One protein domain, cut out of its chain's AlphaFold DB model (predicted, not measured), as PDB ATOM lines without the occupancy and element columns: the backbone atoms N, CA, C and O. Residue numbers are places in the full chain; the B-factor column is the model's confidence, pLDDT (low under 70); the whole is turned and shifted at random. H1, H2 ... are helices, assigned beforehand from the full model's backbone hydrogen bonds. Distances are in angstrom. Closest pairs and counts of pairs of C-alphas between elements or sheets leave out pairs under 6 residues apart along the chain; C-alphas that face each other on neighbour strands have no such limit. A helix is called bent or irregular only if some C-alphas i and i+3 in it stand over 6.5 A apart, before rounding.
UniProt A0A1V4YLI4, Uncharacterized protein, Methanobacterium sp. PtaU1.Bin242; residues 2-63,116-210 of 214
ATOM      1  N   LEU A   2     -22.951   3.536  33.538       41.66
ATOM      2  CA  LEU A   2     -23.576   3.816  32.217       41.66
ATOM      3  C   LEU A   2     -25.073   4.167  32.298       41.66
ATOM      4  O   LEU A   2     -25.573   4.993  31.541       41.66
ATOM      5  N   ILE A   3     -25.763   3.550  33.259       45.50
ATOM      6  CA  ILE A   3     -27.197   3.732  33.476       45.50
ATOM      7  C   ILE A   3     -27.517   5.191  33.799       45.50
ATOM      8  O   ILE A   3     -28.348   5.735  33.099       45.50
ATOM      9  N   LEU A   4     -26.796   5.846  34.720       47.81
ATOM     10  CA  LEU A   4     -27.021   7.247  35.120       47.81
ATOM     11  C   LEU A   4     -26.859   8.248  33.953       47.81
ATOM     12  O   LEU A   4     -27.542   9.265  33.894       47.81
ATOM     13  N   GLY A   5     -25.993   7.915  32.991       50.59
ATOM     14  CA  GLY A   5     -25.714   8.719  31.804       50.59
ATOM     15  C   GLY A   5     -26.764   8.655  30.702       50.59
ATOM     16  O   GLY A   5     -27.144   9.680  30.146       50.59
ATOM     17  N   ILE A   6     -27.253   7.447  30.410       47.78
ATOM     18  CA  ILE A   6     -28.393   7.231  29.503       47.78
ATOM     19  C   ILE A   6     -29.670   7.785  30.136       47.78
ATOM     20  O   ILE A   6     -30.527   8.333  29.449       47.78
ATOM     21  N   ILE A   7     -29.745   7.690  31.462       46.41
ATOM     22  CA  ILE A   7     -30.799   8.248  32.291       46.41
ATOM     23  C   ILE A   7     -30.897   9.760  32.003       46.41
ATOM     24  O   ILE A   7     -31.952  10.176  31.550       46.41
ATOM     25  N   LEU A   8     -29.823  10.563  32.063       46.25
ATOM     26  CA  LEU A   8     -29.878  12.029  31.830       46.25
ATOM     27  C   LEU A   8     -30.350  12.470  30.424       46.25
ATOM     28  O   LEU A   8     -30.715  13.627  30.231       46.25
ATOM     29  N   MET A   9     -30.372  11.565  29.439       49.12
ATOM     30  CA  MET A   9     -30.911  11.832  28.097       49.12
ATOM     31  C   MET A   9     -32.435  11.615  28.011       49.12
ATOM     32  O   MET A   9     -33.079  12.068  27.065       49.12
ATOM     33  N   ILE A  10     -33.027  10.930  28.997       53.84
ATOM     34  CA  ILE A  10     -34.468  10.713  29.127       53.84
ATOM     35  C   ILE A  10     -35.039  11.850  29.992       53.84
ATOM     36  O   ILE A  10     -34.600  12.019  31.129       53.84
ATOM     37  N   PRO A  11     -36.067  12.592  29.534       56.78
ATOM     38  CA  PRO A  11     -36.664  13.709  30.283       56.78
ATOM     39  C   PRO A  11     -37.020  13.384  31.745       56.78
ATOM     40  O   PRO A  11     -36.934  14.243  32.615       56.78
ATOM     41  N   ILE A  12     -37.371  12.123  32.016       55.00
ATOM     42  CA  ILE A  12     -37.769  11.587  33.327       55.00
ATOM     43  C   ILE A  12     -36.641  11.683  34.367       55.00
ATOM     44  O   ILE A  12     -36.881  11.846  35.558       55.00
ATOM     45  N   VAL A  13     -35.393  11.602  33.935       59.97
ATOM     46  CA  VAL A  13     -34.243  11.533  34.837       59.97
ATOM     47  C   VAL A  13     -33.751  12.896  35.240       59.97
ATOM     48  O   VAL A  13     -33.219  13.047  36.340       59.97
ATOM     49  N   ASN A  14     -33.928  13.887  34.371       75.62
ATOM     50  CA  ASN A  14     -33.616  15.256  34.736       75.62
ATOM     51  C   ASN A  14     -34.340  15.624  36.037       75.62
ATOM     52  O   ASN A  14     -33.746  16.284  36.879       75.62
ATOM     53  N   PHE A  15     -35.537  15.073  36.284       86.25
ATOM     54  CA  PHE A  15     -36.206  15.199  37.578       86.25
ATOM     55  C   PHE A  15     -35.430  14.543  38.726       86.25
ATOM     56  O   PHE A  15     -35.200  15.199  39.728       86.25
ATOM     57  N   ILE A  16     -34.939  13.308  38.596       87.56
ATOM     58  CA  ILE A  16     -34.117  12.682  39.652       87.56
ATOM     59  C   ILE A  16     -32.879  13.541  39.965       87.56
ATOM     60  O   ILE A  16     -32.549  13.742  41.131       87.56
ATOM     61  N   GLY A  17     -32.225  14.098  38.940       86.19
ATOM     62  CA  GLY A  17     -31.102  15.023  39.113       86.19
ATOM     63  C   GLY A  17     -31.483  16.308  39.857       86.19
ATOM     64  O   GLY A  17     -30.753  16.736  40.747       86.19
ATOM     65  N   LEU A  18     -32.645  16.891  39.549       89.00
ATOM     66  CA  LEU A  18     -33.193  18.055  40.261       89.00
ATOM     67  C   LEU A  18     -33.565  17.726  41.717       89.00
ATOM     68  O   LEU A  18     -33.321  18.521  42.619       89.00
ATOM     69  N   GLY A  19     -34.111  16.540  41.982       90.56
ATOM     70  CA  GLY A  19     -34.367  16.095  43.350       90.56
ATOM     71  C   GLY A  19     -33.086  15.872  44.138       90.56
ATOM     72  O   GLY A  19     -33.008  16.248  45.305       90.56
ATOM     73  N   TYR A  20     -32.055  15.323  43.492       90.69
ATOM     74  CA  TYR A  20     -30.743  15.174  44.111       90.69
ATOM     75  C   TYR A  20     -30.102  16.536  44.391       90.69
ATOM     76  O   TYR A  20     -29.528  16.727  45.457       90.69
ATOM     77  N   TYR A  21     -30.276  17.517  43.500       91.50
ATOM     78  CA  TYR A  21     -29.871  18.902  43.745       91.50
ATOM     79  C   TYR A  21     -30.511  19.460  45.027       91.50
ATOM     80  O   TYR A  21     -29.802  20.016  45.866       91.50
ATOM     81  N   LEU A  22     -31.817  19.243  45.230       92.81
ATOM     82  CA  LEU A  22     -32.505  19.638  46.465       92.81
ATOM     83  C   LEU A  22     -31.916  18.929  47.694       92.81
ATOM     84  O   LEU A  22     -31.653  19.567  48.707       92.81
ATOM     85  N   ARG A  23     -31.649  17.622  47.588       93.38
ATOM     86  CA  ARG A  23     -31.049  16.829  48.670       93.38
ATOM     87  C   ARG A  23     -29.647  17.322  49.039       93.38
ATOM     88  O   ARG A  23     -29.309  17.356  50.218       93.38
ATOM     89  N   VAL A  24     -28.839  17.736  48.060       92.56
ATOM     90  CA  VAL A  24     -27.517  18.336  48.306       92.56
ATOM     91  C   VAL A  24     -27.647  19.657  49.064       92.56
ATOM     92  O   VAL A  24     -26.850  19.900  49.970       92.56
ATOM     93  N   ILE A  25     -28.650  20.484  48.754       92.75
ATOM     94  CA  ILE A  25     -28.932  21.700  49.530       92.75
ATOM     95  C   ILE A  25     -29.277  21.335  50.978       92.75
ATOM     96  O   ILE A  25     -28.609  21.819  51.889       92.75
ATOM     97  N   SER A  26     -30.243  20.436  51.197       91.25
ATOM     98  CA  SER A  26     -30.646  20.014  52.549       91.25
ATOM     99  C   SER A  26     -29.477  19.435  53.354       91.25
ATOM    100  O   SER A  26     -29.306  19.758  54.524       91.25
ATOM    101  N   ALA A  27     -28.620  18.627  52.728       89.62
ATOM    102  CA  ALA A  27     -27.429  18.090  53.381       89.62
ATOM    103  C   ALA A  27     -26.389  19.168  53.714       89.62
ATOM    104  O   ALA A  27     -25.713  19.075  54.737       89.62
ATOM    105  N   THR A  28     -26.285  20.207  52.880       89.56
ATOM    106  CA  THR A  28     -25.411  21.353  53.155       89.56
ATOM    107  C   THR A  28     -25.906  22.126  54.377       89.56
ATOM    108  O   THR A  28     -25.093  22.484  55.224       89.56
ATOM    109  N   PHE A  29     -27.223  22.309  54.527       88.56
ATOM    110  CA  PHE A  29     -27.808  22.892  55.741       88.56
ATOM    111  C   PHE A  29     -27.574  22.032  56.985       88.56
ATOM    112  O   PHE A  29     -27.287  22.560  58.051       88.56
ATOM    113  N   ALA A  30     -27.597  20.705  56.845       86.56
ATOM    114  CA  ALA A  30     -27.248  19.782  57.926       86.56
ATOM    115  C   ALA A  30     -25.739  19.759  58.269       86.56
ATOM    116  O   ALA A  30     -25.312  18.952  59.095       86.56
ATOM    117  N   GLY A  31     -24.910  20.594  57.628       82.94
ATOM    118  CA  GLY A  31     -23.462  20.657  57.857       82.94
ATOM    119  C   GLY A  31     -22.690  19.443  57.332       82.94
ATOM    120  O   GLY A  31     -21.533  19.228  57.704       82.94
ATOM    121  N   LEU A  32     -23.309  18.625  56.474       84.25
ATOM    122  CA  LEU A  32     -22.681  17.431  55.924       84.25
ATOM    123  C   LEU A  32     -21.717  17.815  54.797       84.25
ATOM    124  O   LEU A  32     -22.103  18.316  53.741       84.25
ATOM    125  N   ASN A  33     -20.432  17.534  55.015       77.88
ATOM    126  CA  ASN A  33     -19.390  17.764  54.011       77.88
ATOM    127  C   ASN A  33     -19.337  16.668  52.940       77.88
ATOM    128  O   ASN A  33     -18.806  16.902  51.848       77.88
ATOM    129  N   GLU A  34     -19.895  15.497  53.231       83.31
ATOM    130  CA  GLU A  34     -19.965  14.365  52.310       83.31
ATOM    131  C   GLU A  34     -21.158  14.492  51.353       83.31
ATOM    132  O   GLU A  34     -22.086  15.276  51.568       83.31
ATOM    133  N   LEU A  35     -21.099  13.773  50.233       82.00
ATOM    134  CA  LEU A  35     -22.200  13.757  49.274       82.00
ATOM    135  C   LEU A  35     -23.331  12.871  49.807       82.00
ATOM    136  O   LEU A  35     -23.044  11.752  50.231       82.00
ATOM    137  N   PRO A  36     -24.599  13.324  49.746       86.56
ATOM    138  CA  PRO A  36     -25.729  12.499  50.149       86.56
ATOM    139  C   PRO A  36     -25.788  11.215  49.337       86.56
ATOM    140  O   PRO A  36     -25.474  11.215  48.138       86.56
ATOM    141  N   GLU A  37     -26.252  10.144  49.970       87.50
ATOM    142  CA  GLU A  37     -26.462   8.880  49.282       87.50
ATOM    143  C   GLU A  37     -27.492   9.038  48.150       87.50
ATOM    144  O   GLU A  37     -28.444   9.828  48.215       87.50
ATOM    145  N   PHE A  38     -27.248   8.308  47.060       85.88
ATOM    146  CA  PHE A  38     -28.144   8.230  45.909       85.88
ATOM    147  C   PHE A  38     -29.069   7.019  46.071       85.88
ATOM    148  O   PHE A  38     -29.023   6.050  45.313       85.88
ATOM    149  N   ASP A  39     -29.871   7.054  47.121       87.38
ATOM    150  CA  ASP A  39     -30.921   6.098  47.436       87.38
ATOM    151  C   ASP A  39     -32.303   6.750  47.264       87.38
ATOM    152  O   ASP A  39     -32.412   7.897  46.825       87.38
ATOM    153  N   GLU A  40     -33.371   5.995  47.535       89.00
ATOM    154  CA  GLU A  40     -34.747   6.520  47.516       89.00
ATOM    155  C   GLU A  40     -35.079   7.297  46.225       89.00
ATOM    156  O   GLU A  40     -35.628   8.397  46.226       89.00
ATOM    157  N   VAL A  41     -34.733   6.709  45.074       87.56
ATOM    158  CA  VAL A  41     -34.852   7.355  43.752       87.56
ATOM    159  C   VAL A  41     -36.279   7.853  43.459       87.56
ATOM    160  O   VAL A  41     -36.456   8.811  42.707       87.56
ATOM    161  N   GLY A  42     -37.296   7.235  44.071       87.81
ATOM    162  CA  GLY A  42     -38.684   7.700  44.011       87.81
ATOM    163  C   GLY A  42     -38.882   9.084  44.637       87.81
ATOM    164  O   GLY A  42     -39.503   9.946  44.016       87.81
ATOM    165  N   ASP A  43     -38.292   9.335  45.803       90.50
ATOM    166  CA  ASP A  43     -38.387  10.624  46.491       90.50
ATOM    167  C   ASP A  43     -37.573  11.698  45.772       90.50
ATOM    168  O   ASP A  43     -38.033  12.831  45.614       90.50
ATOM    169  N   LEU A  44     -36.412  11.324  45.221       91.12
ATOM    170  CA  LEU A  44     -35.649  12.190  44.318       91.12
ATOM    171  C   LEU A  44     -36.488  12.590  43.096       91.12
ATOM    172  O   LEU A  44     -36.547  13.763  42.734       91.12
ATOM    173  N   PHE A  45     -37.190  11.648  42.469       90.75
ATOM    174  CA  PHE A  45     -38.055  11.961  41.335       90.75
ATOM    175  C   PHE A  45     -39.189  12.927  41.718       90.75
ATOM    176  O   PHE A  45     -39.410  13.920  41.021       90.75
ATOM    177  N   ILE A  46     -39.878  12.678  42.838       93.50
ATOM    178  CA  ILE A  46     -40.974  13.530  43.322       93.50
ATOM    179  C   ILE A  46     -40.463  14.940  43.630       93.50
ATOM    180  O   ILE A  46     -41.044  15.921  43.164       93.50
ATOM    181  N   ASN A  47     -39.361  15.064  44.369       93.25
ATOM    182  CA  ASN A  47     -38.782  16.362  44.709       93.25
ATOM    183  C   ASN A  47     -38.262  17.107  43.473       93.25
ATOM    184  O   ASN A  47     -38.420  18.323  43.373       93.25
ATOM    185  N   GLY A  48     -37.741  16.383  42.484       91.31
ATOM    186  CA  GLY A  48     -37.390  16.940  41.185       91.31
ATOM    187  C   GLY A  48     -38.573  17.492  40.406       91.31
ATOM    188  O   GLY A  48     -38.499  18.588  39.850       91.31
ATOM    189  N   LEU A  49     -39.688  16.759  40.389       93.06
ATOM    190  CA  LEU A  49     -40.924  17.219  39.765       93.06
ATOM    191  C   LEU A  49     -41.458  18.471  40.467       93.06
ATOM    192  O   LEU A  49     -41.840  19.432  39.802       93.06
ATOM    193  N   LYS A  50     -41.431  18.493  41.803       93.75
ATOM    194  CA  LYS A  50     -41.807  19.673  42.586       93.75
ATOM    195  C   LYS A  50     -40.932  20.881  42.225       93.75
ATOM    196  O   LYS A  50     -41.460  21.941  41.903       93.75
ATOM    197  N   MET A  51     -39.609  20.714  42.194       93.62
ATOM    198  CA  MET A  51     -38.674  21.775  41.807       93.62
ATOM    199  C   MET A  51     -38.934  22.291  40.385       93.62
ATOM    200  O   MET A  51     -38.863  23.496  40.138       93.62
ATOM    201  N   PHE A  52     -39.268  21.400  39.452       91.81
ATOM    202  CA  PHE A  52     -39.632  21.783  38.090       91.81
ATOM    203  C   PHE A  52     -40.935  22.589  38.035       91.81
ATOM    204  O   PHE A  52     -41.006  23.594  37.330       91.81
ATOM    205  N   VAL A  53     -41.951  22.201  38.813       93.88
ATOM    206  CA  VAL A  53     -43.196  22.973  38.946       93.88
ATOM    207  C   VAL A  53     -42.907  24.374  39.484       93.88
ATOM    208  O   VAL A  53     -43.406  25.350  38.930       93.88
ATOM    209  N   VAL A  54     -42.051  24.497  40.502       95.06
ATOM    210  CA  VAL A  54     -41.611  25.801  41.022       95.06
ATOM    211  C   VAL A  54     -40.930  26.618  39.921       95.06
ATOM    212  O   VAL A  54     -41.301  27.769  39.710       95.06
ATOM    213  N   ALA A  55     -40.001  26.027  39.162       91.88
ATOM    214  CA  ALA A  55     -39.321  26.717  38.062       91.88
ATOM    215  C   ALA A  55     -40.308  27.256  37.015       91.88
ATOM    216  O   ALA A  55     -40.179  28.397  36.571       91.88
ATOM    217  N   ILE A  56     -41.331  26.469  36.661       92.00
ATOM    218  CA  ILE A  56     -42.413  26.927  35.784       92.00
ATOM    219  C   ILE A  56     -43.123  28.127  36.413       92.00
ATOM    220  O   ILE A  56     -43.266  29.146  35.745       92.00
ATOM    221  N   ILE A  57     -43.533  28.046  37.682       94.75
ATOM    222  CA  ILE A  57     -44.274  29.121  38.359       94.75
ATOM    223  C   ILE A  57     -43.493  30.442  38.343       94.75
ATOM    224  O   ILE A  57     -44.061  31.471  37.979       94.75
ATOM    225  N   TYR A  58     -42.193  30.409  38.651       93.44
ATOM    226  CA  TYR A  58     -41.326  31.593  38.590       93.44
ATOM    227  C   TYR A  58     -41.184  32.160  37.168       93.44
ATOM    228  O   TYR A  58     -41.083  33.372  36.989       93.44
ATOM    229  N   MET A  59     -41.216  31.304  36.143       93.31
ATOM    230  CA  MET A  59     -41.001  31.705  34.749       93.31
ATOM    231  C   MET A  59     -42.286  32.013  33.969       93.31
ATOM    232  O   MET A  59     -42.190  32.589  32.887       93.31
ATOM    233  N   ILE A  60     -43.478  31.702  34.492       93.69
ATOM    234  CA  ILE A  60     -44.760  31.952  33.805       93.69
ATOM    235  C   ILE A  60     -44.898  33.424  33.408       93.69
ATOM    236  O   ILE A  60     -45.176  33.716  32.246       93.69
ATOM    237  N   ILE A  61     -44.686  34.357  34.344       94.31
ATOM    238  CA  ILE A  61     -44.886  35.791  34.079       94.31
ATOM    239  C   ILE A  61     -43.868  36.308  33.042       94.31
ATOM    240  O   ILE A  61     -44.304  36.871  32.032       94.31
ATOM    241  N   PRO A  62     -42.544  36.085  33.204       94.69
ATOM    242  CA  PRO A  62     -41.562  36.443  32.179       94.69
ATOM    243  C   PRO A  62     -41.857  35.832  30.804       94.69
ATOM    244  O   PRO A  62     -41.750  36.522  29.791       94.69
ATOM    245  N   LEU A  63     -42.269  34.560  30.750       93.69
ATOM    246  CA  LEU A  63     -42.566  33.876  29.491       93.69
ATOM    247  C   LEU A  63     -43.791  34.465  28.796       93.69
ATOM    248  O   LEU A  63     -43.747  34.675  27.587       93.69
ATOM    249  N   TYR A 116     -33.595  30.774  43.057       91.94
ATOM    250  CA  TYR A 116     -32.492  30.115  43.776       91.94
ATOM    251  C   TYR A 116     -32.676  30.137  45.299       91.94
ATOM    252  O   TYR A 116     -32.427  29.139  45.972       91.94
ATOM    253  N   ILE A 117     -33.164  31.248  45.847       94.12
ATOM    254  CA  ILE A 117     -33.503  31.337  47.273       94.12
ATOM    255  C   ILE A 117     -34.788  30.554  47.568       94.12
ATOM    256  O   ILE A 117     -34.888  29.909  48.604       94.12
ATOM    257  N   GLY A 118     -35.746  30.523  46.640       94.31
ATOM    258  CA  GLY A 118     -36.967  29.732  46.761       94.31
ATOM    259  C   GLY A 118     -36.708  28.226  46.846       94.31
ATOM    260  O   GLY A 118     -37.264  27.563  47.716       94.31
ATOM    261  N   ILE A 119     -35.837  27.666  46.003       94.81
ATOM    262  CA  ILE A 119     -35.470  26.239  46.088       94.81
ATOM    263  C   ILE A 119     -34.667  25.924  47.353       94.81
ATOM    264  O   ILE A 119     -34.812  24.836  47.904       94.81
ATOM    265  N   ALA A 120     -33.868  26.872  47.843       93.88
ATOM    266  CA  ALA A 120     -33.193  26.746  49.127       93.88
ATOM    267  C   ALA A 120     -34.200  26.740  50.289       93.88
ATOM    268  O   ALA A 120     -34.161  25.845  51.126       93.88
ATOM    269  N   ASN A 121     -35.189  27.638  50.265       94.50
ATOM    270  CA  ASN A 121     -36.280  27.650  51.239       94.50
ATOM    271  C   ASN A 121     -37.089  26.345  51.188       94.50
ATOM    272  O   ASN A 121     -37.401  25.741  52.205       94.50
ATOM    273  N   MET A 122     -37.377  25.842  49.987       94.69
ATOM    274  CA  MET A 122     -38.018  24.540  49.804       94.69
ATOM    275  C   MET A 122     -37.207  23.399  50.429       94.69
ATOM    276  O   MET A 122     -37.796  22.490  51.005       94.69
ATOM    277  N   ALA A 123     -35.878  23.429  50.317       93.00
ATOM    278  CA  ALA A 123     -35.000  22.429  50.917       93.00
ATOM    279  C   ALA A 123     -34.966  22.511  52.453       93.00
ATOM    280  O   ALA A 123     -34.821  21.471  53.096       93.00
ATOM    281  N   LEU A 124     -35.115  23.717  53.019       91.19
ATOM    282  CA  LEU A 124     -35.238  23.953  54.461       91.19
ATOM    283  C   LEU A 124     -36.545  23.363  55.016       91.19
ATOM    284  O   LEU A 124     -36.543  22.718  56.057       91.19
ATOM    285  N   TYR A 125     -37.650  23.521  54.283       92.31
ATOM    286  CA  TYR A 125     -38.966  22.972  54.635       92.31
ATOM    287  C   TYR A 125     -39.221  21.588  54.005       92.31
ATOM    288  O   TYR A 125     -40.294  21.335  53.458       92.31
ATOM    289  N   GLU A 126     -38.224  20.698  54.030       89.12
ATOM    290  CA  GLU A 126     -38.345  19.275  53.650       89.12
ATOM    291  C   GLU A 126     -38.994  19.005  52.271       89.12
ATOM    292  O   GLU A 126     -39.691  18.014  52.041       89.12
ATOM    293  N   GLY A 127     -38.776  19.890  51.298       87.12
ATOM    294  CA  GLY A 127     -39.330  19.746  49.955       87.12
ATOM    295  C   GLY A 127     -40.804  20.147  49.834       87.12
ATOM    296  O   GLY A 127     -41.493  19.665  48.924       87.12
ATOM    297  N   GLU A 128     -41.315  21.003  50.722       91.81
ATOM    298  CA  GLU A 128     -42.647  21.598  50.604       91.81
ATOM    299  C   GLU A 128     -42.705  22.577  49.416       91.81
ATOM    300  O   GLU A 128     -42.044  23.614  49.395       91.81
ATOM    301  N   LEU A 129     -43.559  22.290  48.426       90.50
ATOM    302  CA  LEU A 129     -43.761  23.156  47.253       90.50
ATOM    303  C   LEU A 129     -44.122  24.601  47.626       90.50
ATOM    304  O   LEU A 129     -43.642  25.542  46.995       90.50
ATOM    305  N   GLY A 130     -44.981  24.769  48.635       89.62
ATOM    306  CA  GLY A 130     -45.456  26.076  49.085       89.62
ATOM    307  C   GLY A 130     -44.339  26.944  49.654       89.62
ATOM    308  O   GLY A 130     -44.343  28.153  49.435       89.62
ATOM    309  N   ALA A 131     -43.345  26.338  50.309       93.38
ATOM    310  CA  ALA A 131     -42.201  27.049  50.868       93.38
ATOM    311  C   ALA A 131     -41.359  27.750  49.793       93.38
ATOM    312  O   ALA A 131     -40.880  28.863  50.010       93.38
ATOM    313  N   ALA A 132     -41.267  27.165  48.596       93.50
ATOM    314  CA  ALA A 132     -40.557  27.771  47.472       93.50
ATOM    315  C   ALA A 132     -41.211  29.056  46.941       93.50
ATOM    316  O   ALA A 132     -40.595  29.794  46.174       93.50
ATOM    317  N   LEU A 133     -42.473  29.301  47.308       93.69
ATOM    318  CA  LEU A 133     -43.315  30.394  46.814       93.69
ATOM    319  C   LEU A 133     -43.685  31.392  47.919       93.69
ATOM    320  O   LEU A 133     -44.515  32.275  47.699       93.69
ATOM    321  N   ARG A 134     -43.084  31.280  49.109       94.81
ATOM    322  CA  ARG A 134     -43.239  32.260  50.193       94.81
ATOM    323  C   ARG A 134     -42.448  33.522  49.856       94.81
ATOM    324  O   ARG A 134     -41.395  33.782  50.422       94.81
ATOM    325  N   PHE A 135     -42.952  34.299  48.897       91.56
ATOM    326  CA  PHE A 135     -42.237  35.446  48.334       91.56
ATOM    327  C   PHE A 135     -41.824  36.480  49.385       91.56
ATOM    328  O   PHE A 135     -40.755  37.057  49.232       91.56
ATOM    329  N   SER A 136     -42.619  36.705  50.442       91.06
ATOM    330  CA  SER A 136     -42.221  37.629  51.514       91.06
ATOM    331  C   SER A 136     -40.978  37.121  52.241       91.06
ATOM    332  O   SER A 136     -39.991  37.834  52.295       91.06
ATOM    333  N   GLU A 137     -40.985  35.861  52.680       91.81
ATOM    334  CA  GLU A 137     -39.851  35.232  53.361       91.81
ATOM    335  C   GLU A 137     -38.601  35.219  52.471       91.81
ATOM    336  O   GLU A 137     -37.503  35.541  52.912       91.81
ATOM    337  N   ILE A 138     -38.769  34.909  51.186       92.94
ATOM    338  CA  ILE A 138     -37.674  34.910  50.210       92.94
ATOM    339  C   ILE A 138     -37.084  36.315  50.043       92.94
ATOM    340  O   ILE A 138     -35.865  36.462  49.987       92.94
ATOM    341  N   LEU A 139     -37.926  37.349  49.963       91.19
ATOM    342  CA  LEU A 139     -37.465  38.734  49.869       91.19
ATOM    343  C   LEU A 139     -36.787  39.192  51.159       91.19
ATOM    344  O   LEU A 139     -35.757  39.855  51.077       91.19
ATOM    345  N   ASP A 140     -37.316  38.817  52.321       92.38
ATOM    346  CA  ASP A 140     -36.718  39.127  53.619       92.38
ATOM    347  C   ASP A 140     -35.323  38.500  53.732       92.38
ATOM    348  O   ASP A 140     -34.368  39.191  54.081       92.38
ATOM    349  N   ARG A 141     -35.163  37.244  53.300       90.31
ATOM    350  CA  ARG A 141     -33.856  36.571  53.236       90.31
ATOM    351  C   ARG A 141     -32.894  37.232  52.249       90.31
ATOM    352  O   ARG A 141     -31.731  37.434  52.575       90.31
ATOM    353  N   ILE A 142     -33.355  37.627  51.058       91.12
ATOM    354  CA  ILE A 142     -32.521  38.376  50.095       91.12
ATOM    355  C   ILE A 142     -32.090  39.729  50.679       91.12
ATOM    356  O   ILE A 142     -30.949  40.152  50.486       91.12
ATOM    357  N   ASN A 143     -32.988  40.410  51.394       90.62
ATOM    358  CA  ASN A 143     -32.684  41.671  52.058       90.62
ATOM    359  C   ASN A 143     -31.661  41.484  53.186       90.62
ATOM    360  O   ASN A 143     -30.766  42.319  53.289       90.62
ATOM    361  N   ALA A 144     -31.759  40.397  53.961       91.31
ATOM    362  CA  ALA A 144     -30.794  40.038  55.003       91.31
ATOM    363  C   ALA A 144     -29.395  39.784  54.417       91.31
ATOM    364  O   ALA A 144     -28.437  40.410  54.845       91.31
ATOM    365  N   ILE A 145     -29.290  38.998  53.335       90.69
ATOM    366  CA  ILE A 145     -28.021  38.787  52.599       90.69
ATOM    367  C   ILE A 145     -27.439  40.116  52.082       90.69
ATOM    368  O   ILE A 145     -26.225  40.284  51.929       90.69
ATOM    369  N   GLY A 146     -28.321  41.057  51.746       89.25
ATOM    370  CA  GLY A 146     -27.993  42.313  51.098       89.25
ATOM    371  C   GLY A 146     -27.904  42.171  49.578       89.25
ATOM    372  O   GLY A 146     -27.138  41.377  49.028       89.25
ATOM    373  N   TRP A 147     -28.643  43.027  48.865       88.00
ATOM    374  CA  TRP A 147     -28.716  43.016  47.397       88.00
ATOM    375  C   TRP A 147     -27.351  43.115  46.707       88.00
ATOM    376  O   TRP A 147     -27.145  42.488  45.672       88.00
ATOM    377  N   GLY A 148     -26.405  43.875  47.270       88.50
ATOM    378  CA  GLY A 148     -25.053  43.995  46.717       88.50
ATOM    379  C   GLY A 148     -24.294  42.667  46.748       88.50
ATOM    380  O   GLY A 148     -23.810  42.210  45.714       88.50
ATOM    381  N   THR A 149     -24.248  42.022  47.916       90.12
ATOM    382  CA  THR A 149     -23.622  40.706  48.115       90.12
ATOM    383  C   THR A 149     -24.287  39.649  47.247       90.12
ATOM    384  O   THR A 149     -23.607  38.890  46.561       90.12
ATOM    385  N   PHE A 150     -25.618  39.653  47.207       89.62
ATOM    386  CA  PHE A 150     -26.406  38.720  46.413       89.62
ATOM    387  C   PHE A 150     -26.140  38.861  44.903       89.62
ATOM    388  O   PHE A 150     -25.916  37.865  44.214       89.62
ATOM    389  N   ILE A 151     -26.073  40.094  44.380       88.81
ATOM    390  CA  ILE A 151     -25.725  40.355  42.973       88.81
ATOM    391  C   ILE A 151     -24.285  39.921  42.675       88.81
ATOM    392  O   ILE A 151     -24.040  39.300  41.641       88.81
ATOM    393  N   ILE A 152     -23.329  40.212  43.564       91.50
ATOM    394  CA  ILE A 152     -21.931  39.782  43.401       91.50
ATOM    395  C   ILE A 152     -21.846  38.256  43.364       91.50
ATOM    396  O   ILE A 152     -21.228  37.707  42.451       91.50
ATOM    397  N   TRP A 153     -22.502  37.572  44.305       93.12
ATOM    398  CA  TRP A 153     -22.589  36.115  44.317       93.12
ATOM    399  C   TRP A 153     -23.159  35.592  43.000       93.12
ATOM    400  O   TRP A 153     -22.571  34.695  42.405       93.12
ATOM    401  N   TYR A 154     -24.236  36.194  42.489       89.81
ATOM    402  CA  TYR A 154     -24.863  35.764  41.242       89.81
ATOM    403  C   TYR A 154     -23.943  35.930  40.025       89.81
ATOM    404  O   TYR A 154     -23.849  35.038  39.180       89.81
ATOM    405  N   ILE A 155     -23.211  37.047  39.948       90.69
ATOM    406  CA  ILE A 155     -22.213  37.276  38.895       90.69
ATOM    407  C   ILE A 155     -21.113  36.213  38.976       90.69
ATOM    408  O   ILE A 155     -20.797  35.584  37.965       90.69
ATOM    409  N   VAL A 156     -20.554  35.969  40.165       93.06
ATOM    410  CA  VAL A 156     -19.519  34.944  40.374       93.06
ATOM    411  C   VAL A 156     -20.051  33.556  40.013       93.06
ATOM    412  O   VAL A 156     -19.385  32.813  39.295       93.06
ATOM    413  N   PHE A 157     -21.269  33.232  40.443       90.62
ATOM    414  CA  PHE A 157     -21.956  31.980  40.149       90.62
ATOM    415  C   PHE A 157     -22.081  31.740  38.640       90.62
ATOM    416  O   PHE A 157     -21.720  30.660  38.162       90.62
ATOM    417  N   ILE A 158     -22.528  32.745  37.874       89.69
ATOM    418  CA  ILE A 158     -22.631  32.664  36.410       89.69
ATOM    419  C   ILE A 158     -21.253  32.498  35.777       89.69
ATOM    420  O   ILE A 158     -21.082  31.624  34.929       89.69
ATOM    421  N   VAL A 159     -20.272  33.314  36.169       93.50
ATOM    422  CA  VAL A 159     -18.928  33.301  35.573       93.50
ATOM    423  C   VAL A 159     -18.252  31.949  35.798       93.50
ATOM    424  O   VAL A 159     -17.782  31.333  34.842       93.50
ATOM    425  N   VAL A 160     -18.253  31.447  37.036       93.12
ATOM    426  CA  VAL A 160     -17.676  30.138  37.374       93.12
ATOM    427  C   VAL A 160     -18.410  29.027  36.631       93.12
ATOM    428  O   VAL A 160     -17.764  28.192  35.996       93.12
ATOM    429  N   SER A 161     -19.747  29.046  36.632       89.31
ATOM    430  CA  SER A 161     -20.539  28.037  35.923       89.31
ATOM    431  C   SER A 161     -20.263  28.046  34.419       89.31
ATOM    432  O   SER A 161     -20.107  26.982  33.826       89.31
ATOM    433  N   ALA A 162     -20.148  29.224  33.802       92.06
ATOM    434  CA  ALA A 162     -19.866  29.369  32.379       92.06
ATOM    435  C   ALA A 162     -18.465  28.862  32.016       92.06
ATOM    436  O   ALA A 162     -18.313  28.132  31.035       92.06
ATOM    437  N   VAL A 163     -17.446  29.198  32.815       94.06
ATOM    438  CA  VAL A 163     -16.069  28.719  32.608       94.06
ATOM    439  C   VAL A 163     -16.015  27.198  32.729       94.06
ATOM    440  O   VAL A 163     -15.533  26.529  31.816       94.06
ATOM    441  N   VAL A 164     -16.561  26.636  33.810       90.94
ATOM    442  CA  VAL A 164     -16.554  25.187  34.056       90.94
ATOM    443  C   VAL A 164     -17.342  24.445  32.974       90.94
ATOM    444  O   VAL A 164     -16.830  23.480  32.409       90.94
ATOM    445  N   ALA A 165     -18.536  24.922  32.609       89.12
ATOM    446  CA  ALA A 165     -19.337  24.331  31.536       89.12
ATOM    447  C   ALA A 165     -18.620  24.379  30.178       89.12
ATOM    448  O   ALA A 165     -18.672  23.407  29.426       89.12
ATOM    449  N   THR A 166     -17.909  25.470  29.874       90.88
ATOM    450  CA  THR A 166     -17.123  25.596  28.637       90.88
ATOM    451  C   THR A 166     -15.967  24.599  28.616       90.88
ATOM    452  O   THR A 166     -15.756  23.927  27.608       90.88
ATOM    453  N   VAL A 167     -15.248  24.446  29.730       91.12
ATOM    454  CA  VAL A 167     -14.157  23.468  29.859       91.12
ATOM    455  C   VAL A 167     -14.684  22.041  29.695       91.12
ATOM    456  O   VAL A 167     -14.140  21.287  28.888       91.12
ATOM    457  N   ILE A 168     -15.774  21.686  30.386       88.00
ATOM    458  CA  ILE A 168     -16.438  20.380  30.240       88.00
ATOM    459  C   ILE A 168     -16.862  20.161  28.785       88.00
ATOM    460  O   ILE A 168     -16.630  19.085  28.241       88.00
ATOM    461  N   GLY A 169     -17.426  21.184  28.138       86.31
ATOM    462  CA  GLY A 169     -17.854  21.140  26.743       86.31
ATOM    463  C   GLY A 169     -16.712  20.875  25.768       86.31
ATOM    464  O   GLY A 169     -16.805  19.966  24.947       86.31
ATOM    465  N   ILE A 170     -15.611  21.619  25.882       88.62
ATOM    466  CA  ILE A 170     -14.438  21.458  25.015       88.62
ATOM    467  C   ILE A 170     -13.819  20.070  25.205       88.62
ATOM    468  O   ILE A 170     -13.595  19.361  24.224       88.62
ATOM    469  N   ILE A 171     -13.579  19.654  26.454       87.06
ATOM    470  CA  ILE A 171     -13.000  18.336  26.757       87.06
ATOM    471  C   ILE A 171     -13.936  17.223  26.271       87.06
ATOM    472  O   ILE A 171     -13.490  16.268  25.637       87.06
ATOM    473  N   GLY A 172     -15.238  17.364  26.520       85.12
ATOM    474  CA  GLY A 172     -16.259  16.427  26.073       85.12
ATOM    475  C   GLY A 172     -16.281  16.274  24.553       85.12
ATOM    476  O   GLY A 172     -16.304  15.148  24.064       85.12
ATOM    477  N   ILE A 173     -16.188  17.377  23.799       84.38
ATOM    478  CA  ILE A 173     -16.131  17.360  22.328       84.38
ATOM    479  C   ILE A 173     -14.863  16.673  21.816       84.38
ATOM    480  O   ILE A 173     -14.943  15.839  20.916       84.38
ATOM    481  N   ILE A 174     -13.703  16.972  22.399       85.69
ATOM    482  CA  ILE A 174     -12.434  16.341  22.005       85.69
ATOM    483  C   ILE A 174     -12.492  14.823  22.239       85.69
ATOM    484  O   ILE A 174     -12.021  14.041  21.413       85.69
ATOM    485  N   LEU A 175     -13.106  14.395  23.343       84.25
ATOM    486  CA  LEU A 175     -13.180  12.990  23.748       84.25
ATOM    487  C   LEU A 175     -14.408  12.244  23.199       84.25
ATOM    488  O   LEU A 175     -14.510  11.027  23.392       84.25
ATOM    489  N   LEU A 176     -15.333  12.923  22.508       75.25
ATOM    490  CA  LEU A 176     -16.537  12.306  21.926       75.25
ATOM    491  C   LEU A 176     -16.179  11.190  20.938       75.25
ATOM    492  O   LEU A 176     -16.862  10.167  20.900       75.25
ATOM    493  N   PHE A 177     -15.063  11.333  20.217       71.06
ATOM    494  CA  PHE A 177     -14.565  10.331  19.271       71.06
ATOM    495  C   PHE A 177     -14.202   8.980  19.914       71.06
ATOM    496  O   PHE A 177     -14.100   7.982  19.208       71.06
ATOM    497  N   ILE A 178     -14.026   8.926  21.240       76.56
ATOM    498  CA  ILE A 178     -13.560   7.737  21.976       76.56
ATOM    499  C   ILE A 178     -14.691   7.133  22.842       76.56
ATOM    500  O   ILE A 178     -14.437   6.290  23.694       76.56
ATOM    501  N   LEU A 179     -15.955   7.562  22.687       70.31
ATOM    502  CA  LEU A 179     -17.099   7.240  23.581       70.31
ATOM    503  C   LEU A 179     -16.927   7.705  25.050       70.31
ATOM    504  O   LEU A 179     -17.913   7.835  25.773       70.31
ATOM    505  N   ILE A 180     -15.707   8.041  25.483       77.12
ATOM    506  CA  ILE A 180     -15.362   8.611  26.794       77.12
ATOM    507  C   ILE A 180     -15.918  10.030  26.972       77.12
ATOM    508  O   ILE A 180     -16.255  10.410  28.091       77.12
ATOM    509  N   GLY A 181     -16.077  10.801  25.892       74.81
ATOM    510  CA  GLY A 181     -16.604  12.169  25.965       74.81
ATOM    511  C   GLY A 181     -17.970  12.262  26.648       74.81
ATOM    512  O   GLY A 181     -18.201  13.181  27.429       74.81
ATOM    513  N   ILE A 182     -18.838  11.262  26.454       74.25
ATOM    514  CA  ILE A 182     -20.157  11.200  27.107       74.25
ATOM    515  C   ILE A 182     -20.010  11.106  28.633       74.25
ATOM    516  O   ILE A 182     -20.709  11.806  29.362       74.25
ATOM    517  N   LEU A 183     -19.074  10.290  29.131       74.56
ATOM    518  CA  LEU A 183     -18.821  10.153  30.570       74.56
ATOM    519  C   LEU A 183     -18.317  11.463  31.179       74.56
ATOM    520  O   LEU A 183     -18.759  11.836  32.262       74.56
ATOM    521  N   VAL A 184     -17.441  12.177  30.469       78.88
ATOM    522  CA  VAL A 184     -16.945  13.489  30.910       78.88
ATOM    523  C   VAL A 184     -18.075  14.506  30.998       78.88
ATOM    524  O   VAL A 184     -18.133  15.253  31.970       78.88
ATOM    525  N   PHE A 185     -19.006  14.500  30.042       78.31
ATOM    526  CA  PHE A 185     -20.185  15.357  30.108       78.31
ATOM    527  C   PHE A 185     -21.038  15.068  31.342       78.31
ATOM    528  O   PHE A 185     -21.344  15.984  32.099       78.31
ATOM    529  N   ILE A 186     -21.385  13.804  31.578       76.38
ATOM    530  CA  ILE A 186     -22.247  13.412  32.701       76.38
ATOM    531  C   ILE A 186     -21.603  13.766  34.039       76.38
ATOM    532  O   ILE A 186     -22.225  14.406  34.885       76.38
ATOM    533  N   ILE A 187     -20.349  13.354  34.223       79.75
ATOM    534  CA  ILE A 187     -19.621  13.567  35.472       79.75
ATOM    535  C   ILE A 187     -19.380  15.065  35.672       79.75
ATOM    536  O   ILE A 187     -19.649  15.590  36.748       79.75
ATOM    537  N   GLY A 188     -18.940  15.772  34.629       81.69
ATOM    538  CA  GLY A 188     -18.678  17.205  34.676       81.69
ATOM    539  C   GLY A 188     -19.920  18.018  35.034       81.69
ATOM    540  O   GLY A 188     -19.870  18.834  35.954       81.69
ATOM    541  N   TYR A 189     -21.047  17.778  34.358       80.81
ATOM    542  CA  TYR A 189     -22.297  18.474  34.672       80.81
ATOM    543  C   TYR A 189     -22.857  18.084  36.045       80.81
ATOM    544  O   TYR A 189     -23.424  18.941  36.719       80.81
ATOM    545  N   GLY A 190     -22.650  16.842  36.494       82.69
ATOM    546  CA  GLY A 190     -22.968  16.427  37.861       82.69
ATOM    547  C   GLY A 190     -22.152  17.184  38.912       82.69
ATOM    548  O   GLY A 190     -22.704  17.678  39.889       82.69
ATOM    549  N   TYR A 191     -20.843  17.352  38.709       84.38
ATOM    550  CA  TYR A 191     -20.021  18.172  39.607       84.38
ATOM    551  C   TYR A 191     -20.441  19.637  39.608       84.38
ATOM    552  O   TYR A 191     -20.501  20.258  40.669       84.38
ATOM    553  N   LEU A 192     -20.764  20.179  38.432       84.81
ATOM    554  CA  LEU A 192     -21.239  21.548  38.322       84.81
ATOM    555  C   LEU A 192     -22.553  21.745  39.091       84.81
ATOM    556  O   LEU A 192     -22.665  22.710  39.840       84.81
ATOM    557  N   SER A 193     -23.517  20.827  38.981       84.56
ATOM    558  CA  SER A 193     -24.786  20.942  39.711       84.56
ATOM    559  C   SER A 193     -24.601  20.844  41.231       84.56
ATOM    560  O   SER A 193     -25.238  21.595  41.966       84.56
ATOM    561  N   MET A 194     -23.683  20.001  41.714       86.44
ATOM    562  CA  MET A 194     -23.348  19.913  43.143       86.44
ATOM    563  C   MET A 194     -22.687  21.191  43.668       86.44
ATOM    564  O   MET A 194     -23.039  21.668  44.747       86.44
ATOM    565  N   PHE A 195     -21.761  21.774  42.900       89.12
ATOM    566  CA  PHE A 195     -21.184  23.082  43.216       89.12
ATOM    567  C   PHE A 195     -22.280  24.147  43.316       89.12
ATOM    568  O   PHE A 195     -22.324  24.902  44.287       89.12
ATOM    569  N   GLN A 196     -23.200  24.167  42.350       89.88
ATOM    570  CA  GLN A 196     -24.300  25.120  42.335       89.88
ATOM    571  C   GLN A 196     -25.206  24.957  43.561       89.88
ATOM    572  O   GLN A 196     -25.479  25.947  44.233       89.88
ATOM    573  N   ALA A 197     -25.607  23.728  43.897       89.56
ATOM    574  CA  ALA A 197     -26.419  23.431  45.078       89.56
ATOM    575  C   ALA A 197     -25.757  23.937  46.366       89.56
ATOM    576  O   ALA A 197     -26.369  24.685  47.126       89.56
ATOM    577  N   ARG A 198     -24.476  23.606  46.578       90.12
ATOM    578  CA  ARG A 198     -23.727  24.069  47.754       90.12
ATOM    579  C   ARG A 198     -23.591  25.585  47.796       90.12
ATOM    580  O   ARG A 198     -23.775  26.180  48.848       90.12
ATOM    581  N   SER A 199     -23.297  26.221  46.663       92.62
ATOM    582  CA  SER A 199     -23.142  27.679  46.607       92.62
ATOM    583  C   SER A 199     -24.437  28.425  46.950       92.62
ATOM    584  O   SER A 199     -24.378  29.461  47.606       92.62
ATOM    585  N   VAL A 200     -25.589  27.883  46.536       92.88
ATOM    586  CA  VAL A 200     -26.922  28.403  46.863       92.88
ATOM    587  C   VAL A 200     -27.233  28.190  48.340       92.88
ATOM    588  O   VAL A 200     -27.665  29.123  49.006       92.88
ATOM    589  N   ALA A 201     -26.967  26.992  48.868       91.50
ATOM    590  CA  ALA A 201     -27.182  26.682  50.277       91.50
ATOM    591  C   ALA A 201     -26.346  27.587  51.197       91.50
ATOM    592  O   ALA A 201     -26.872  28.142  52.150       91.50
ATOM    593  N   LEU A 202     -25.065  27.801  50.887       90.56
ATOM    594  CA  LEU A 202     -24.188  28.658  51.690       90.56
ATOM    595  C   LEU A 202     -24.620  30.131  51.671       90.56
ATOM    596  O   LEU A 202     -24.596  30.784  52.707       90.56
ATOM    597  N   LEU A 203     -25.049  30.645  50.514       92.00
ATOM    598  CA  LEU A 203     -25.597  32.000  50.412       92.00
ATOM    599  C   LEU A 203     -26.908  32.143  51.192       92.00
ATOM    600  O   LEU A 203     -27.178  33.176  51.792       92.00
ATOM    601  N   PHE A 204     -27.748  31.113  51.157       89.94
ATOM    602  CA  PHE A 204     -28.978  31.104  51.930       89.94
ATOM    603  C   PHE A 204     -28.680  31.060  53.434       89.94
ATOM    604  O   PHE A 204     -29.275  31.818  54.190       89.94
ATOM    605  N   ALA A 205     -27.733  30.227  53.866       87.69
ATOM    606  CA  ALA A 205     -27.335  30.110  55.268       87.69
ATOM    607  C   ALA A 205     -26.741  31.416  55.820       87.69
ATOM    608  O   ALA A 205     -27.016  31.765  56.962       87.69
ATOM    609  N   SER A 206     -26.024  32.203  55.006       86.75
ATOM    610  CA  SER A 206     -25.552  33.528  55.440       86.75
ATOM    611  C   SER A 206     -26.689  34.516  55.714       86.75
ATOM    612  O   SER A 206     -26.451  35.548  56.320       86.75
ATOM    613  N   SER A 207     -27.919  34.232  55.264       82.88
ATOM    614  CA  SER A 207     -29.098  35.022  55.644       82.88
ATOM    615  C   SER A 207     -29.597  34.709  57.055       82.88
ATOM    616  O   SER A 207     -30.280  35.539  57.637       82.88
ATOM    617  N   GLU A 208     -29.296  33.523  57.596       75.88
ATOM    618  CA  GLU A 208     -29.791  33.089  58.909       75.88
ATOM    619  C   GLU A 208     -28.950  33.646  60.057       75.88
ATOM    620  O   GLU A 208     -29.525  34.056  61.061       75.88
ATOM    621  N   GLU A 209     -27.629  33.766  59.874       64.31
ATOM    622  CA  GLU A 209     -26.740  34.437  60.840       64.31
ATOM    623  C   GLU A 209     -27.176  35.885  61.132       64.31
ATOM    624  O   GLU A 209     -26.997  36.360  62.248       64.31
ATOM    625  N   ASP A 210     -27.801  36.563  60.164       58.66
ATOM    626  CA  ASP A 210     -28.301  37.935  60.317       58.66
ATOM    627  C   ASP A 210     -29.767  38.014  60.808       58.66
ATOM    628  O   ASP A 210     -30.248  39.098  61.153       58.66
TER     629      ASP A 210
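What this domain is: This is residues 2 to 63 and 116 to 210 of the 214 residues of an uncharacterized protein of Methanobacterium sp. PtaU1.Bin242 (UniProt A0A1V4YLI4). A long helical hairpin, H6 and H7, makes one side of this domain, and a group of shorter helices, mostly crossed, packs on the H7 side of it, leaving H6 as the outer arm. H2 crosses H7, H3 crosses H2 on the side away from the hairpin, and H4 sits among H2, H5 and H7; H5 lies across the hairpin's open end, while short H1 lies near its closed end. The printed part has 157 residues with seven named helices, H1 to H7 in order, and no named strand: all helix. It is compact, with a radius of gyration of the C-alphas of 16.4 A and spans of 50 by 37 by 34 A.

How they stand to each other: H1, residues 2 to 7, and H7, residues 180 to 205, only just touch, with 3 pairs of C-alphas within 8 A; the closest are Gly 5 and Ile 186, 5.9 A. H7 is the hub, touching five helices. H2, residues 11 to 29, touches it with residues 21 to 29 alone, at a steep tilt of 41 degrees, the same way; the C-alphas of Ile 25 and Ala 201 come closest, 5.3 A. H3, residues 41 to 63, touches H2 about perpendicular at 83 degrees, with C-alphas 19 and 48 closest, 3.8 A. H4, residues 116 to 124, touches H7 at 78 degrees, about perpendicular, with C-alphas 120 and 201 closest, 6.1 A. H5, residues 135 to 145, touches H4, with C-alphas 138 and 117 closest, 6.2 A. H6, residues 147 to 178, forms a hairpin with H7 at a shallow tilt of 11 degrees, opposite ways; C-alphas 175 and 181 are closest, 4.2 A. H6 is apart from H1, H2, H3 and H4. Every O i to N i+4 pair is within hydrogen-bond range in H1, H4, H5 and H7; the counts are 13 of 15 in H2, 17 of 19 in H3 and 26 of 28 in H6.

Where its parts are: H1 begins at C-alpha 2, (-23.576, 3.816, 32.217). From first to last C-alpha H2 is 28.5 A long, H3 31.1 A, H6 46.0 A and H7 37.6 A, ending at C-alpha 205, (-27.335, 30.110, 55.268). H3 has a kink of 28 degrees near residue 57 and is irregular, with C-alphas 58 and 61 7.1 A apart. H6 has a kink of 25 degrees near residue 172 and is only just irregular, with C-alphas 174 and 177 6.9 A apart.

The domain as a whole: The two C-alphas farthest apart, of Phe 177 and Asp 210, are 51.3 A apart. Residues 64 to 115 are not printed, and C-alphas 63 and 116 are 17.9 A apart across the cut. The link from H2 to H3 is long, with 11 residues. Mean pLDDT of the printed part is 85.3; it is under 70 at residues 2 to 13 and 209 to 210.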